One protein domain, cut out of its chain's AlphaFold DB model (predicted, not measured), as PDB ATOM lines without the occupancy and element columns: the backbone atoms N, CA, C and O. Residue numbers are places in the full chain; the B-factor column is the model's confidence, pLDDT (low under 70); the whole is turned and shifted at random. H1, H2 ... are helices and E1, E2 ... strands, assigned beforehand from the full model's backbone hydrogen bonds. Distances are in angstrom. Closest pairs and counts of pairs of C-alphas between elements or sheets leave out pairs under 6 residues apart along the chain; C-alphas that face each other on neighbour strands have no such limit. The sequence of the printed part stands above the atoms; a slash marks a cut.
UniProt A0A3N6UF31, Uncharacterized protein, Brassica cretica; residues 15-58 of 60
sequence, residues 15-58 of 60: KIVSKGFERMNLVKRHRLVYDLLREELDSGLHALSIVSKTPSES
ATOM      1  N   LYS A  15     175.702 135.036 152.175       88.69
ATOM      2  CA  LYS A  15     175.695 134.675 153.595       88.69
ATOM      3  C   LYS A  15     176.329 135.791 154.409       88.69
ATOM      4  O   LYS A  15     177.502 136.097 154.238       88.69
ATOM      5  N   ILE A  16     175.562 136.353 155.337       87.31
ATOM      6  CA  ILE A  16     175.996 137.470 156.174       87.31
ATOM      7  C   ILE A  16     175.898 137.043 157.630       87.31
ATOM      8  O   ILE A  16     174.835 136.629 158.100       87.31
ATOM      9  N   VAL A  17     177.017 137.157 158.341       89.88
ATOM     10  CA  VAL A  17     177.099 136.901 159.777       89.88
ATOM     11  C   VAL A  17     177.384 138.222 160.475       89.88
ATOM     12  O   VAL A  17     178.443 138.807 160.279       89.88
ATOM     13  N   SER A  18     176.433 138.717 161.268       87.56
ATOM     14  CA  SER A  18     176.591 140.001 161.962       87.56
ATOM     15  C   SER A  18     175.837 140.045 163.287       87.56
ATOM     16  O   SER A  18     174.728 139.519 163.402       87.56
ATOM     17  N   LYS A  19     176.430 140.715 164.286       88.62
ATOM     18  CA  LYS A  19     175.771 141.041 165.566       88.62
ATOM     19  C   LYS A  19     174.590 141.992 165.376       88.62
ATOM     20  O   LYS A  19     173.647 141.960 166.151       88.62
ATOM     21  N   GLY A  20     174.585 142.789 164.304       84.75
ATOM     22  CA  GLY A  20     173.473 143.692 163.988       84.75
ATOM     23  C   GLY A  20     172.149 142.967 163.723       84.75
ATOM     24  O   GLY A  20     171.087 143.563 163.837       84.75
ATOM     25  N   PHE A  21     172.197 141.669 163.420       86.38
ATOM     26  CA  PHE A  21     171.006 140.838 163.264       86.38
ATOM     27  C   PHE A  21     170.468 140.289 164.592       86.38
ATOM     28  O   PHE A  21     169.380 139.700 164.618       86.38
ATOM     29  N   GLU A  22     171.194 140.467 165.699       82.69
ATOM     30  CA  GLU A  22     170.700 140.126 167.029       82.69
ATOM     31  C   GLU A  22     169.457 140.966 167.335       82.69
ATOM     32  O   GLU A  22     169.409 142.165 167.072       82.69
ATOM     33  N   ARG A  23     168.405 140.312 167.841       85.94
ATOM     34  CA  ARG A  23     167.072 140.903 168.079       85.94
ATOM     35  C   ARG A  23     166.297 141.357 166.830       85.94
ATOM     36  O   ARG A  23     165.179 141.848 166.967       85.94
ATOM     37  N   MET A  24     166.818 141.156 165.618       85.19
ATOM     38  CA  MET A  24     166.056 141.367 164.383       85.19
ATOM     39  C   MET A  24     165.348 140.084 163.948       85.19
ATOM     40  O   MET A  24     165.954 139.011 163.940       85.19
ATOM     41  N   ASN A  25     164.086 140.201 163.530       87.62
ATOM     42  CA  ASN A  25     163.357 139.099 162.904       87.62
ATOM     43  C   ASN A  25     163.880 138.835 161.478       87.62
ATOM     44  O   ASN A  25     164.489 139.707 160.857       87.62
ATOM     45  N   LEU A  26     163.628 137.633 160.951       84.19
ATOM     46  CA  LEU A  26     164.110 137.215 159.629       84.19
ATOM     47  C   LEU A  26     163.717 138.219 158.530       84.19
ATOM     48  O   LEU A  26     164.561 138.640 157.746       84.19
ATOM     49  N   VAL A  27     162.466 138.686 158.534       88.31
ATOM     50  CA  VAL A  27     161.954 139.637 157.535       88.31
ATOM     51  C   VAL A  27     162.716 140.966 157.560       88.31
ATOM     52  O   VAL A  27     163.095 141.458 156.502       88.31
ATOM     53  N   LYS A  28     162.998 141.546 158.738       89.38
ATOM     54  CA  LYS A  28     163.795 142.782 158.844       89.38
ATOM     55  C   LYS A  28     165.220 142.576 158.351       89.38
ATOM     56  O   LYS A  28     165.736 143.458 157.677       89.38
ATOM     57  N   ARG A  29     165.836 141.426 158.649       89.25
ATOM     58  CA  ARG A  29     167.186 141.104 158.161       89.25
ATOM     59  C   ARG A  29     167.215 141.051 156.637       89.25
ATOM     60  O   ARG A  29     168.038 141.722 156.030       89.25
ATOM     61  N   HIS A  30     166.282 140.313 156.031       86.62
ATOM     62  CA  HIS A  30     166.161 140.245 154.576       86.62
ATOM     63  C   HIS A  30     165.896 141.626 153.988       86.62
ATOM     64  O   HIS A  30     166.598 142.020 153.073       86.62
ATOM     65  N   ARG A  31     164.949 142.390 154.546       89.38
ATOM     66  CA  ARG A  31     164.627 143.736 154.060       89.38
ATOM     67  C   ARG A  31     165.838 144.664 154.092       89.38
ATOM     68  O   ARG A  31     166.036 145.383 153.129       89.38
ATOM     69  N   LEU A  32     166.643 144.626 155.152       88.38
ATOM     70  CA  LEU A  32     167.848 145.450 155.276       88.38
ATOM     71  C   LEU A  32     168.887 145.093 154.207       88.38
ATOM     72  O   LEU A  32     169.459 145.977 153.586       88.38
ATOM     73  N   VAL A  33     169.089 143.802 153.948       87.00
ATOM     74  CA  VAL A  33     170.019 143.327 152.913       87.00
ATOM     75  C   VAL A  33     169.490 143.615 151.505       87.00
ATOM     76  O   VAL A  33     170.251 144.048 150.650       87.00
ATOM     77  N   TYR A  34     168.188 143.440 151.275       87.00
ATOM     78  CA  TYR A  34     167.528 143.803 150.020       87.00
ATOM     79  C   TYR A  34     167.586 145.302 149.744       87.00
ATOM     80  O   TYR A  34     167.703 145.684 148.591       87.00
ATOM     81  N   ASP A  35     167.470 146.146 150.769       88.75
ATOM     82  CA  ASP A  35     167.537 147.598 150.600       88.75
ATOM     83  C   ASP A  35     168.949 148.033 150.185       88.75
ATOM     84  O   ASP A  35     169.091 148.814 149.253       88.75
ATOM     85  N   LEU A  36     169.980 147.437 150.797       87.19
ATOM     86  CA  LEU A  36     171.385 147.669 150.439       87.19
ATOM     87  C   LEU A  36     171.748 147.151 149.042       87.19
ATOM     88  O   LEU A  36     172.598 147.730 148.382       87.19
ATOM     89  N   LEU A  37     171.133 146.050 148.611       84.12
ATOM     90  CA  LEU A  37     171.391 145.424 147.311       84.12
ATOM     91  C   LEU A  37     170.343 145.800 146.260       84.12
ATOM     92  O   LEU A  37     170.319 145.192 145.195       84.12
ATOM     93  N   ARG A  38     169.459 146.769 146.537       83.00
ATOM     94  CA  ARG A  38     168.379 147.143 145.612       83.00
ATOM     95  C   ARG A  38     168.939 147.654 144.289       83.00
ATOM     96  O   ARG A  38     168.420 147.272 143.252       83.00
ATOM     97  N   GLU A  39     169.984 148.473 144.335       83.44
ATOM     98  CA  GLU A  39     170.635 149.019 143.136       83.44
ATOM     99  C   GLU A  39     171.265 147.909 142.278       83.44
ATOM    100  O   GLU A  39     171.106 147.898 141.063       83.44
ATOM    101  N   GLU A  40     171.878 146.909 142.915       79.69
ATOM    102  CA  GLU A  40     172.449 145.737 142.233       79.69
ATOM    103  C   GLU A  40     171.367 144.783 141.700       79.69
ATOM    104  O   GLU A  40     171.538 144.138 140.669       79.69
ATOM    105  N   LEU A  41     170.227 144.684 142.390       77.19
ATOM    106  CA  LEU A  41     169.066 143.926 141.918       77.19
ATOM    107  C   LEU A  41     168.433 144.570 140.686       77.19
ATOM    108  O   LEU A  41     168.056 143.864 139.755       77.19
ATOM    109  N   ASP A  42     168.354 145.898 140.671       76.75
ATOM    110  CA  ASP A  42     167.814 146.665 139.550       76.75
ATOM    111  C   ASP A  42     168.746 146.623 138.325       76.75
ATOM    112  O   ASP A  42     168.280 146.629 137.188       76.75
ATOM    113  N   SER A  43     170.061 146.492 138.543       76.12
ATOM    114  CA  SER A  43     171.065 146.469 137.470       76.12
ATOM    115  C   SER A  43     171.130 145.159 136.673       76.12
ATOM    116  O   SER A  43     171.751 145.130 135.609       76.12
ATOM    117  N   GLY A  44     170.467 144.089 137.129       69.19
ATOM    118  CA  GLY A  44     170.372 142.834 136.373       69.19
ATOM    119  C   GLY A  44     170.341 141.553 137.202       69.19
ATOM    120  O   GLY A  44     170.330 140.466 136.629       69.19
ATOM    121  N   LEU A  45     170.328 141.626 138.533       70.69
ATOM    122  CA  LEU A  45     170.306 140.428 139.372       70.69
ATOM    123  C   LEU A  45     168.897 139.794 139.401       70.69
ATOM    124  O   LEU A  45     167.978 140.347 140.004       70.69
ATOM    125  N   HIS A  46     168.700 138.618 138.795       69.75
ATOM    126  CA  HIS A  46     167.372 137.987 138.727       69.75
ATOM    127  C   HIS A  46     166.951 137.291 140.027       69.75
ATOM    128  O   HIS A  46     165.763 137.272 140.353       69.75
ATOM    129  N   ALA A  47     167.890 136.740 140.804       74.31
ATOM    130  CA  ALA A  47     167.559 136.053 142.047       74.31
ATOM    131  C   ALA A  47     168.671 136.156 143.097       74.31
ATOM    132  O   ALA A  47     169.829 135.817 142.861       74.31
ATOM    133  N   LEU A  48     168.289 136.554 144.311       79.81
ATOM    134  CA  LEU A  48     169.191 136.665 145.452       79.81
ATOM    135  C   LEU A  48     168.689 135.821 146.625       79.81
ATOM    136  O   LEU A  48     167.647 136.102 147.216       79.81
ATOM    137  N   SER A  49     169.482 134.832 147.012       83.62
ATOM    138  CA  SER A  49     169.287 134.045 148.225       83.62
ATOM    139  C   SER A  49     170.098 134.646 149.366       83.62
ATOM    140  O   SER A  49     171.328 134.617 149.361       83.62
ATOM    141  N   ILE A  50     169.408 135.181 150.371       86.19
ATOM    142  CA  ILE A  50     170.037 135.822 151.529       86.19
ATOM    143  C   ILE A  50     169.996 134.866 152.719       86.19
ATOM    144  O   ILE A  50     168.931 134.440 153.158       86.19
ATOM    145  N   VAL A  51     171.163 134.585 153.292       87.69
ATOM    146  CA  VAL A  51     171.313 133.826 154.534       87.69
ATOM    147  C   VAL A  51     171.849 134.765 155.607       87.69
ATOM    148  O   VAL A  51     173.047 135.036 155.679       87.69
ATOM    149  N   SER A  52     170.957 135.268 156.460       87.88
ATOM    150  CA  SER A  52     171.301 136.200 157.542       87.88
ATOM    151  C   SER A  52     171.392 135.484 158.896       87.88
ATOM    152  O   SER A  52     170.383 135.119 159.507       87.88
ATOM    153  N   LYS A  53     172.618 135.282 159.390       87.25
ATOM    154  CA  LYS A  53     172.891 134.610 160.671       87.25
ATOM    155  C   LYS A  53     173.481 135.573 161.696       87.25
ATOM    156  O   LYS A  53     174.212 136.498 161.358       87.25
ATOM    157  N   THR A  54     173.191 135.341 162.971       87.69
ATOM    158  CA  THR A  54     173.948 135.978 164.053       87.69
ATOM    159  C   THR A  54     175.259 135.212 164.260       87.69
ATOM    160  O   THR A  54     175.339 134.032 163.907       87.69
ATOM    161  N   PRO A  55     176.307 135.837 164.820       84.19
ATOM    162  CA  PRO A  55     177.549 135.131 165.133       84.19
ATOM    163  C   PRO A  55     177.324 133.942 166.076       84.19
ATOM    164  O   PRO A  55     177.940 132.901 165.875       84.19
ATOM    165  N   SER A  56     176.372 134.045 167.008       84.31
ATOM    166  CA  SER A  56     175.961 132.939 167.884       84.31
ATOM    167  C   SER A  56     175.393 131.739 167.112       84.31
ATOM    168  O   SER A  56     175.652 130.601 167.476       84.31
ATOM    169  N   GLU A  57     174.679 131.974 166.004       79.38
ATOM    170  CA  GLU A  57     174.126 130.924 165.129       79.38
ATOM    171  C   GLU A  57     175.147 130.376 164.115       79.38
ATOM    172  O   GLU A  57     174.923 129.336 163.494       79.38
ATOM    173  N   SER A  58     176.252 131.093 163.881       78.75
ATOM    174  CA  SER A  58     177.298 130.664 162.946       78.75
ATOM    175  C   SER A  58     178.373 129.798 163.597       78.75
ATOM    176  O   SER A  58     179.127 129.166 162.865       78.75
TER     177      SER A  58
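AT A GLANCE: This is residues 15 to 58 of the 60 residues of an uncharacterized protein of Brassica cretica (UniProt A0A3N6UF31). A narrow ribbon of two parallel strands, E1 and E2, has the helix H1 packed over one face, mainly over the longer strand E2, which it crosses at a slant. Residues 38 to 44, with H2, stick out at one end of the long axis, and the short H3 lies at the other end. The printed part has 44 residues, with three named helices and two named strands in the order E1, H1, H2, E2, H3, in the mixed class. It is only just loose, close to compact, with a radius of gyration of the C-alphas of 11.2 A, and its outline is a rod spanning 33 by 16 by 12 A.

HOW THE PARTS SIT: E1, residues 15 to 17, and E2, residues 47 to 53, are parallel neighbours at 23 degrees. N 16 and O 51 are within hydrogen-bond range at 2.9 A, as are N 53 and O 16 at 2.9 A. Between these strands come H1, residues 26 to 36, and H2, residues 38 to 42, in a strand-helix-strand unit, two parallel strands joined through helices, with a right-handed crossover. The closest C-alphas of H1 and E2 are those of Arg 29 and Ser 52, 6.4 A apart. H1 and H2 are near each other but meet only through their link. H3, residues 55 to 58, comes closest to E1 at the C-alphas of Val 17 and Pro 55, 5.7 A apart; H3 is apart from H1 and H2. H1 and H2 have every O i to N i+4 pair within hydrogen-bond range; H3 is too short for one.

IN THESE COORDINATES: E1 begins at C-alpha 15, (175.695, 134.675, 153.595). H1 measures 15.7 A from first to last C-alpha, and E2 19.4 A. H3 ends at C-alpha 58, (177.298, 130.664, 162.946).

THE WHOLE: The C-alphas farthest apart, those of Ser 43 and Ser 56, are 33.6 A apart. The printed part has no cut and no long link. Residues 44 and 46 have pLDDT under 70.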